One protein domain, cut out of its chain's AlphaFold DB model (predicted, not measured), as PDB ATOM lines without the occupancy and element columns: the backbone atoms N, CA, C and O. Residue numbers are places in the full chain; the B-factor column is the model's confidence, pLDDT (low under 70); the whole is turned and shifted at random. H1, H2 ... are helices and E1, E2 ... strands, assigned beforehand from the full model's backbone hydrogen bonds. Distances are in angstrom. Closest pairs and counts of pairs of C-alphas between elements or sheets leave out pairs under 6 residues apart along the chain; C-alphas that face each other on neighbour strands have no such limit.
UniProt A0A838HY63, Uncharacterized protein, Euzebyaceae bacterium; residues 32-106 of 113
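AT A GLANCE: This is residues 32 to 106 of the 113 residues of an uncharacterized protein of Euzebyaceae bacterium (UniProt A0A838HY63). This is a loose, flat frame shaped roughly like an L: helices H2 and H3 follow one another along its length, and the hairpin of E1 and E2 stands crosswise at the H2 end. At the far end H1 sits near H3, and from there the long unnamed stretch 41 to 60 runs back along the length to the hairpin. The printed part has 75 residues, with three named helices and two named strands in the order H1, E1, E2, H2, H3; the class is mixed, helices and strands, and the sheet, E1 - E2, is antiparallel. The whole is loose, with a radius of gyration of the C-alphas of 16.3 A and spans of 45 by 33 by 18 A.

IN THESE COORDINATES: H1 is residues 32 to 40, 12.3 A long, from C-alpha 32 at (9.917, 21.083, 30.793). E1 is residues 61 to 65, 13.3 A, from C-alpha 61 at (45.295, 28.711, 30.443), and E2 is residues 72 to 76, 12.8 A. H2 is residues 80 to 90, 15.5 A. H3 is residues 94 to 105, 16.4 A, to C-alpha 105 at (9.174, 14.452, 42.043).

HOW THE PARTS SIT: H1 and H3 are close but not clearly touching; their closest C-alphas, those of Leu 36 and Ala 102, are 7.3 A apart. Their lines stand at 72 degrees, only just about perpendicular. E1 and E2 form an antiparallel hairpin, their directions at 161 degrees, with N 64 and O 73 at 2.9 A and N 73 and O 64 at 2.8 A, within hydrogen-bond range. H2 is apart from H1, E1 and H3. In H1, H2 and H3 every O i to N i+4 pair is within hydrogen-bond range.

THE WHOLE: The two C-alphas farthest apart, those of Glu 39 and Asp 59, are 45.7 A apart. The printed part has no cut. The link from H1 to E1 is long, with 20 residues. Mean pLDDT of the printed part is 86.1; residues 41 to 44 are under 70.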
ATOM      1  N   THR A  32       9.941  21.860  29.545       89.56
ATOM      2  CA  THR A  32       9.917  21.083  30.793       89.56
ATOM      3  C   THR A  32      10.642  21.825  31.914       89.56
ATOM      4  O   THR A  32      10.233  21.737  33.071       89.56
ATOM      5  N   TRP A  33      11.701  22.571  31.588       89.44
ATOM      6  CA  TRP A  33      12.391  23.410  32.565       89.44
ATOM      7  C   TRP A  33      11.546  24.618  32.957       89.44
ATOM      8  O   TRP A  33      11.483  24.921  34.145       89.44
ATOM      9  N   ASP A  34      10.840  25.225  32.000       86.88
ATOM     10  CA  ASP A  34       9.896  26.319  32.265       86.88
ATOM     11  C   ASP A  34       8.766  25.863  33.201       86.88
ATOM     12  O   ASP A  34       8.490  26.506  34.211       86.88
ATOM     13  N   TYR A  35       8.177  24.690  32.932       86.75
ATOM     14  CA  TYR A  35       7.170  24.089  33.811       86.75
ATOM     15  C   TYR A  35       7.692  23.879  35.240       86.75
ATOM     16  O   TYR A  35       7.016  24.216  36.214       86.75
ATOM     17  N   LEU A  36       8.905  23.334  35.382       86.62
ATOM     18  CA  LEU A  36       9.516  23.131  36.695       86.62
ATOM     19  C   LEU A  36       9.828  24.459  37.392       86.62
ATOM     20  O   LEU A  36       9.665  24.550  38.607       86.62
ATOM     21  N   ALA A  37      10.250  25.485  36.652       85.56
ATOM     22  CA  ALA A  37      10.477  26.816  37.205       85.56
ATOM     23  C   ALA A  37       9.187  27.398  37.804       85.56
ATOM     24  O   ALA A  37       9.200  27.869  38.947       85.56
ATOM     25  N   ASP A  38       8.075  27.282  37.071       85.31
ATOM     26  CA  ASP A  38       6.751  27.735  37.502       85.31
ATOM     27  C   ASP A  38       6.265  26.984  38.753       85.31
ATOM     28  O   ASP A  38       5.799  27.609  39.710       85.31
ATOM     29  N   GLU A  39       6.410  25.652  38.796       85.44
ATOM     30  CA  GLU A  39       6.009  24.847  39.961       85.44
ATOM     31  C   GLU A  39       6.817  25.172  41.221       85.44
ATOM     32  O   GLU A  39       6.286  25.146  42.333       85.44
ATOM     33  N   GLN A  40       8.105  25.471  41.063       82.75
ATOM     34  CA  GLN A  40       9.002  25.738  42.187       82.75
ATOM     35  C   GLN A  40       8.897  27.184  42.698       82.75
ATOM     36  O   GLN A  40       9.461  27.497  43.752       82.75
ATOM     37  N   GLY A  41       8.166  28.058  41.993       69.62
ATOM     38  CA  GLY A  41       7.836  29.415  42.435       69.62
ATOM     39  C   GLY A  41       9.058  30.285  42.740       69.62
ATOM     40  O   GLY A  41       9.013  31.109  43.657       69.62
ATOM     41  N   ALA A  42      10.171  30.061  42.037       63.75
ATOM     42  CA  ALA A  42      11.450  30.701  42.320       63.75
ATOM     43  C   ALA A  42      11.910  31.570  41.145       63.75
ATOM     44  O   ALA A  42      11.944  31.095  40.017       63.75
ATOM     45  N   ASP A  43      12.394  32.784  41.437       66.44
ATOM     46  CA  ASP A  43      13.098  33.681  40.496       66.44
ATOM     47  C   ASP A  43      14.486  33.135  40.066       66.44
ATOM     48  O   ASP A  43      15.440  33.887  39.863       66.44
ATOM     49  N   LEU A  44      14.658  31.814  40.025       68.25
ATOM     50  CA  LEU A  44      15.913  31.150  39.690       68.25
ATOM     51  C   LEU A  44      15.862  30.647  38.252       68.25
ATOM     52  O   LEU A  44      14.815  30.226  37.775       68.25
ATOM     53  N   GLU A  45      17.009  30.647  37.581       82.50
ATOM     54  CA  GLU A  45      17.154  29.976  36.290       82.50
ATOM     55  C   GLU A  45      17.080  28.454  36.480       82.50
ATOM     56  O   GLU A  45      17.718  27.898  37.383       82.50
ATOM     57  N   TRP A  46      16.308  27.787  35.619       86.25
ATOM     58  CA  TRP A  46      16.164  26.333  35.599       86.25
ATOM     59  C   TRP A  46      16.632  25.769  34.248       86.25
ATOM     60  O   TRP A  46      16.171  26.234  33.208       86.25
ATOM     61  N   PRO A  47      17.523  24.763  34.241       89.12
ATOM     62  CA  PRO A  47      18.250  24.244  35.399       89.12
ATOM     63  C   PRO A  47      19.259  25.279  35.949       89.12
ATOM     64  O   PRO A  47      19.783  26.091  35.186       89.12
ATOM     65  N   PRO A  48      19.579  25.246  37.257       89.19
ATOM     66  CA  PRO A  48      20.561  26.149  37.848       89.19
ATOM     67  C   PRO A  48      21.947  25.979  37.216       89.19
ATOM     68  O   PRO A  48      22.409  24.861  36.969       89.19
ATOM     69  N   VAL A  49      22.640  27.100  37.012       88.81
ATOM     70  CA  VAL A  49      23.989  27.135  36.437       88.81
ATOM     71  C   VAL A  49      25.038  27.023  37.549       88.81
ATOM     72  O   VAL A  49      25.119  27.909  38.404       88.81
ATOM     73  N   PRO A  50      25.870  25.962  37.578       87.81
ATOM     74  CA  PRO A  50      26.874  25.815  38.623       87.81
ATOM     75  C   PRO A  50      28.012  26.808  38.406       87.81
ATOM     76  O   PRO A  50      28.517  26.974  37.293       87.81
ATOM     77  N   ARG A  51      28.494  27.413  39.492       86.50
ATOM     78  CA  ARG A  51      29.735  28.191  39.464       86.50
ATOM     79  C   ARG A  51      30.928  27.256  39.633       86.50
ATOM     80  O   ARG A  51      31.104  26.648  40.688       86.50
ATOM     81  N   LEU A  52      31.760  27.170  38.600       87.94
ATOM     82  CA  LEU A  52      33.015  26.429  38.647       87.94
ATOM     83  C   LEU A  52      34.173  27.381  38.962       87.94
ATOM     84  O   LEU A  52      34.440  28.310  38.204       87.94
ATOM     85  N   GLU A  53      34.880  27.128  40.062       87.75
ATOM     86  CA  GLU A  53      36.090  27.868  40.428       87.75
ATOM     87  C   GLU A  53      37.299  26.941  40.416       87.75
ATOM     88  O   GLU A  53      37.348  25.939  41.130       87.75
ATOM     89  N   LEU A  54      38.291  27.287  39.598       88.31
ATOM     90  CA  LEU A  54      39.529  26.535  39.451       88.31
ATOM     91  C   LEU A  54      40.713  27.465  39.681       88.31
ATOM     92  O   LEU A  54      40.756  28.581  39.167       88.31
ATOM     93  N   ARG A  55      41.698  26.983  40.441       85.62
ATOM     94  CA  ARG A  55      43.003  27.629  40.560       85.62
ATOM     95  C   ARG A  55      43.973  26.906  39.641       85.62
ATOM     96  O   ARG A  55      44.250  25.727  39.845       85.62
ATOM     97  N   VAL A  56      44.475  27.633  38.657       86.38
ATOM     98  CA  VAL A  56      45.375  27.144  37.611       86.38
ATOM     99  C   VAL A  56      46.545  28.106  37.481       86.38
ATOM    100  O   VAL A  56      46.418  29.285  37.829       86.38
ATOM    101  N   ASP A  57      47.691  27.600  37.041       86.75
ATOM    102  CA  ASP A  57      48.798  28.472  36.660       86.75
ATOM    103  C   ASP A  57      48.414  29.238  35.378       86.75
ATOM    104  O   ASP A  57      47.798  28.633  34.496       86.75
ATOM    105  N   PRO A  58      48.722  30.542  35.248       83.50
ATOM    106  CA  PRO A  58      48.443  31.294  34.025       83.50
ATOM    107  C   PRO A  58      48.972  30.627  32.750       83.50
ATOM    108  O   PRO A  58      48.293  30.671  31.728       83.50
ATOM    109  N   ASP A  59      50.122  29.950  32.817       86.69
ATOM    110  CA  ASP A  59      50.726  29.270  31.663       86.69
ATOM    111  C   ASP A  59      49.954  27.998  31.247       86.69
ATOM    112  O   ASP A  59      50.218  27.414  30.196       86.69
ATOM    113  N   GLN A  60      48.983  27.562  32.056       85.06
ATOM    114  CA  GLN A  60      48.096  26.421  31.794       85.06
ATOM    115  C   GLN A  60      46.737  26.842  31.222       85.06
ATOM    116  O   GLN A  60      45.859  25.991  31.055       85.06
ATOM    117  N   VAL A  61      46.543  28.138  30.954       87.50
ATOM    118  CA  VAL A  61      45.295  28.711  30.443       87.50
ATOM    119  C   VAL A  61      45.489  29.180  29.010       87.50
ATOM    120  O   VAL A  61      46.225  30.126  28.750       87.50
ATOM    121  N   GLU A  62      44.762  28.571  28.079       86.12
ATOM    122  CA  GLU A  62      44.690  29.045  26.697       86.12
ATOM    123  C   GLU A  62      43.251  29.443  26.359       86.12
ATOM    124  O   GLU A  62      42.314  28.660  26.542       86.12
ATOM    125  N   LEU A  63      43.088  30.681  25.888       84.69
ATOM    126  CA  LEU A  63      41.823  31.247  25.429       84.69
ATOM    127  C   LEU A  63      41.882  31.412  23.913       84.69
ATOM    128  O   LEU A  63      42.683  32.199  23.407       84.69
ATOM    129  N   ASP A  64      41.014  30.697  23.210       83.81
ATOM    130  CA  ASP A  64      40.872  30.769  21.758       83.81
ATOM    131  C   ASP A  64      39.468  31.306  21.429       83.81
ATOM    132  O   ASP A  64      38.485  30.766  21.949       83.81
ATOM    133  N   PRO A  65      39.317  32.386  20.639       77.25
ATOM    134  CA  PRO A  65      38.001  32.786  20.149       77.25
ATOM    135  C   PRO A  65      37.349  31.613  19.412       77.25
ATOM    136  O   PRO A  65      37.938  31.046  18.490       77.25
ATOM    137  N   ASP A  66      36.136  31.229  19.816       78.25
ATOM    138  CA  ASP A  66      35.469  30.128  19.129       78.25
ATOM    139  C   ASP A  66      35.030  30.576  17.723       78.25
ATOM    140  O   ASP A  66      34.913  31.765  17.412       78.25
ATOM    141  N   ARG A  67      34.793  29.605  16.838       71.06
ATOM    142  CA  ARG A  67      34.322  29.859  15.469       71.06
ATOM    143  C   ARG A  67      32.915  30.461  15.446       71.06
ATOM    144  O   ARG A  67      32.528  31.053  14.440       71.06
ATOM    145  N   GLU A  68      32.166  30.302  16.533       72.44
ATOM    146  CA  GLU A  68      30.841  30.876  16.733       72.44
ATOM    147  C   GLU A  68      30.940  32.234  17.456       72.44
ATOM    148  O   GLU A  68      31.525  32.316  18.541       72.44
ATOM    149  N   PRO A  69      30.370  33.316  16.891       73.12
ATOM    150  CA  PRO A  69      30.387  34.628  17.529       73.12
ATOM    151  C   PRO A  69      29.770  34.597  18.933       73.12
ATOM    152  O   PRO A  69      28.653  34.121  19.111       73.12
ATOM    153  N   GLY A  70      30.476  35.164  19.916       80.06
ATOM    154  CA  GLY A  70      30.001  35.284  21.301       80.06
ATOM    155  C   GLY A  70      30.521  34.210  22.261       80.06
ATOM    156  O   GLY A  70      30.317  34.350  23.465       80.06
ATOM    157  N   TYR A  71      31.242  33.202  21.764       83.44
ATOM    158  CA  TYR A  71      31.826  32.139  22.582       83.44
ATOM    159  C   TYR A  71      33.358  32.154  22.534       83.44
ATOM    160  O   TYR A  71      33.978  32.561  21.550       83.44
ATOM    161  N   VAL A  72      33.977  31.698  23.622       87.00
ATOM    162  CA  VAL A  72      35.420  31.454  23.705       87.00
ATOM    163  C   VAL A  72      35.653  30.015  24.118       87.00
ATOM    164  O   VAL A  72      34.976  29.489  25.006       87.00
ATOM    165  N   ARG A  73      36.636  29.382  23.493       85.62
ATOM    166  CA  ARG A  73      37.134  28.087  23.917       85.62
ATOM    167  C   ARG A  73      38.221  28.294  24.953       85.62
ATOM    168  O   ARG A  73      39.185  29.020  24.730       85.62
ATOM    169  N   LEU A  74      38.060  27.619  26.080       87.94
ATOM    170  CA  LEU A  74      39.014  27.625  27.175       87.94
ATOM    171  C   LEU A  74      39.653  26.238  27.289       87.94
ATOM    172  O   LEU A  74      38.944  25.245  27.468       87.94
ATOM    173  N   ARG A  75      40.983  26.166  27.198       88.69
ATOM    174  CA  ARG A  75      41.758  24.945  27.460       88.69
ATOM    175  C   ARG A  75      42.522  25.110  28.771       88.69
ATOM    176  O   ARG A  75      43.220  26.105  28.952       88.69
ATOM    177  N   LEU A  76      42.354  24.142  29.674       89.44
ATOM    178  CA  LEU A  76      42.951  24.127  31.009       89.44
ATOM    179  C   LEU A  76      43.567  22.762  31.303       89.44
ATOM    180  O   LEU A  76      42.870  21.748  31.236       89.44
ATOM    181  N   ASP A  77      44.828  22.750  31.726       89.00
ATOM    182  CA  ASP A  77      45.469  21.557  32.279       89.00
ATOM    183  C   ASP A  77      45.372  21.588  33.811       89.00
ATOM    184  O   ASP A  77      46.088  22.322  34.490       89.00
ATOM    185  N   VAL A  78      44.453  20.794  34.372       89.31
ATOM    186  CA  VAL A  78      44.124  20.812  35.809       89.31
ATOM    187  C   VAL A  78      44.399  19.450  36.449       89.31
ATOM    188  O   VAL A  78      43.963  18.427  35.913       89.31
ATOM    189  N   PRO A  79      45.047  19.388  37.630       91.12
ATOM    190  CA  PRO A  79      45.147  18.145  38.385       91.12
ATOM    191  C   PRO A  79      43.762  17.556  38.686       91.12
ATOM    192  O   PRO A  79      42.895  18.245  39.228       91.12
ATOM    193  N   LEU A  80      43.572  16.261  38.406       90.56
ATOM    194  CA  LEU A  80      42.286  15.570  38.584       90.56
ATOM    195  C   LEU A  80      41.625  15.820  39.960       90.56
ATOM    196  O   LEU A  80      40.432  16.122  39.982       90.56
ATOM    197  N   PRO A  81      42.343  15.784  41.105       93.12
ATOM    198  CA  PRO A  81      41.731  16.082  42.402       93.12
ATOM    199  C   PRO A  81      41.154  17.500  42.513       93.12
ATOM    200  O   PRO A  81      40.117  17.688  43.144       93.12
ATOM    201  N   ALA A  82      41.800  18.496  41.898       91.81
ATOM    202  CA  ALA A  82      41.334  19.880  41.922       91.81
ATOM    203  C   ALA A  82      40.068  20.054  41.070       91.81
ATOM    204  O   ALA A  82      39.116  20.688  41.522       91.81
ATOM    205  N   LEU A  83      40.022  19.420  39.891       91.62
ATOM    206  CA  LEU A  83      38.827  19.392  39.046       91.62
ATOM    207  C   LEU A  83      37.634  18.756  39.776       91.62
ATOM    208  O   LEU A  83      36.562  19.353  39.846       91.62
ATOM    209  N   LEU A  84      37.828  17.568  40.359       93.44
ATOM    210  CA  LEU A  84      36.774  16.872  41.103       93.44
ATOM    211  C   LEU A  84      36.310  17.678  42.323       93.44
ATOM    212  O   LEU A  84      35.114  17.742  42.597       93.44
ATOM    213  N   GLY A  85      37.239  18.327  43.029       92.94
ATOM    214  CA  GLY A  85      36.922  19.214  44.146       92.94
ATOM    215  C   GLY A  85      36.070  20.413  43.724       92.94
ATOM    216  O   GLY A  85      35.090  20.727  44.399       92.94
ATOM    217  N   ALA A  86      36.397  21.040  42.593       92.19
ATOM    218  CA  ALA A  86      35.648  22.172  42.058       92.19
ATOM    219  C   ALA A  86      34.241  21.771  41.589       92.19
ATOM    220  O   ALA A  86      33.274  22.448  41.933       92.19
ATOM    221  N   LEU A  87      34.106  20.637  40.891       91.31
ATOM    222  CA  LEU A  87      32.803  20.082  40.506       91.31
ATOM    223  C   LEU A  87      31.944  19.777  41.737       91.31
ATOM    224  O   LEU A  87      30.792  20.197  41.821       91.31
ATOM    225  N   ALA A  88      32.520  19.094  42.729       91.38
ATOM    226  CA  ALA A  88      31.816  18.779  43.965       91.38
ATOM    227  C   ALA A  88      31.409  20.044  44.732       91.38
ATOM    228  O   ALA A  88      30.359  20.052  45.363       91.38
ATOM    229  N   HIS A  89      32.219  21.104  44.702       91.06
ATOM    230  CA  HIS A  89      31.871  22.375  45.329       91.06
ATOM    231  C   HIS A  89      30.737  23.093  44.587       91.06
ATOM    232  O   HIS A  89      29.761  23.476  45.227       91.06
ATOM    233  N   GLY A  90      30.825  23.207  43.258       89.69
ATOM    234  CA  GLY A  90      29.808  23.873  42.437       89.69
ATOM    235  C   GLY A  90      28.428  23.213  42.520       89.69
ATOM    236  O   GLY A  90      27.420  23.901  42.441       89.69
ATOM    237  N   LEU A  91      28.376  21.897  42.753       90.88
ATOM    238  CA  LEU A  91      27.128  21.131  42.875       90.88
ATOM    239  C   LEU A  91      26.588  21.016  44.314       90.88
ATOM    240  O   LEU A  91      25.553  20.388  44.530       90.88
ATOM    241  N   ARG A  92      27.266  21.589  45.319       88.81
ATOM    242  CA  ARG A  92      26.805  21.566  46.726       88.81
ATOM    243  C   ARG A  92      25.768  22.638  47.056       88.81
ATOM    244  O   ARG A  92      25.260  22.642  48.177       88.81
ATOM    245  N   GLY A  93      25.489  23.550  46.129       87.38
ATOM    246  CA  GLY A  93      24.512  24.612  46.333       87.38
ATOM    247  C   GLY A  93      23.106  24.062  46.630       87.38
ATOM    248  O   GLY A  93      22.718  23.028  46.073       87.38
ATOM    249  N   PRO A  94      22.318  24.716  47.506       88.56
ATOM    250  CA  PRO A  94      20.952  24.287  47.826       88.56
ATOM    251  C   PRO A  94      20.028  24.235  46.597       88.56
ATOM    252  O   PRO A  94      19.057  23.484  46.577       88.56
ATOM    253  N   GLU A  95      20.313  25.009  45.555       89.50
ATOM    254  CA  GLU A  95      19.660  24.958  44.249       89.50
ATOM    255  C   GLU A  95      19.813  23.602  43.546       89.50
ATOM    256  O   GLU A  95      18.839  23.122  42.978       89.50
ATOM    257  N   PHE A  96      20.955  22.920  43.659       90.69
ATOM    258  CA  PHE A  96      21.151  21.598  43.047       90.69
ATOM    259  C   PHE A  96      20.470  20.484  43.836       90.69
ATOM    260  O   PHE A  96      19.961  19.531  43.248       90.69
ATOM    261  N   ALA A  97      20.398  20.621  45.161       90.12
ATOM    262  CA  ALA A  97      19.580  19.733  45.982       90.12
ATOM    263  C   ALA A  97      18.089  19.873  45.625       90.12
ATOM    264  O   ALA A  97      17.394  18.868  45.485       90.12
ATOM    265  N   ARG A  98      17.618  21.112  45.420       89.81
ATOM    266  CA  ARG A  98      16.256  21.388  44.938       89.81
ATOM    267  C   ARG A  98      16.025  20.853  43.530       89.81
ATOM    268  O   ARG A  98      15.014  20.201  43.323       89.81
ATOM    269  N   LEU A  99      16.970  21.043  42.606       91.12
ATOM    270  CA  LEU A  99      16.906  20.463  41.263       91.12
ATOM    271  C   LEU A  99      16.751  18.943  41.323       91.12
ATOM    272  O   LEU A  99      15.867  18.388  40.682       91.12
ATOM    273  N   ALA A 100      17.583  18.265  42.114       91.62
ATOM    274  CA  ALA A 100      17.517  16.815  42.253       91.62
ATOM    275  C   ALA A 100      16.168  16.349  42.826       91.62
ATOM    276  O   ALA A 100      15.608  15.368  42.334       91.62
ATOM    277  N   ALA A 101      15.636  17.055  43.829       90.50
ATOM    278  CA  ALA A 101      14.320  16.771  44.394       90.50
ATOM    279  C   ALA A 101      13.201  16.993  43.365       90.50
ATOM    280  O   ALA A 101      12.412  16.083  43.132       90.50
ATOM    281  N   ALA A 102      13.199  18.140  42.680       90.19
ATOM    282  CA  ALA A 102      12.224  18.473  41.647       90.19
ATOM    283  C   ALA A 102      12.232  17.440  40.510       90.19
ATOM    284  O   ALA A 102      11.185  16.918  40.148       90.19
ATOM    285  N   CYS A 103      13.407  17.042  40.012       90.00
ATOM    286  CA  CYS A 103      13.523  15.995  38.994       90.00
ATOM    287  C   CYS A 103      13.027  14.620  39.481       90.00
ATOM    288  O   CYS A 103      12.516  13.836  38.685       90.00
ATOM    289  N   ALA A 104      13.188  14.297  40.768       88.56
ATOM    290  CA  ALA A 104      12.695  13.042  41.340       88.56
ATOM    291  C   ALA A 104      11.168  13.050  41.551       88.56
ATOM    292  O   ALA A 104      10.518  12.004  41.445       88.56
ATOM    293  N   GLU A 105      10.608  14.219  41.856       86.50
ATOM    294  CA  GLU A 105       9.174  14.452  42.043       86.50
ATOM    295  C   GLU A 105       8.424  14.600  40.720       86.50
ATOM    296  O   GLU A 105       7.265  14.186  40.643       86.50
ATOM    297  N   ALA A 106       9.105  15.086  39.676       80.25
ATOM    298  CA  ALA A 106       8.648  15.167  38.295       80.25
ATOM    299  C   ALA A 106       8.430  13.763  37.705       80.25
ATOM    300  O   ALA A 106       9.147  13.271  36.832       80.25
TER     301      ALA A 106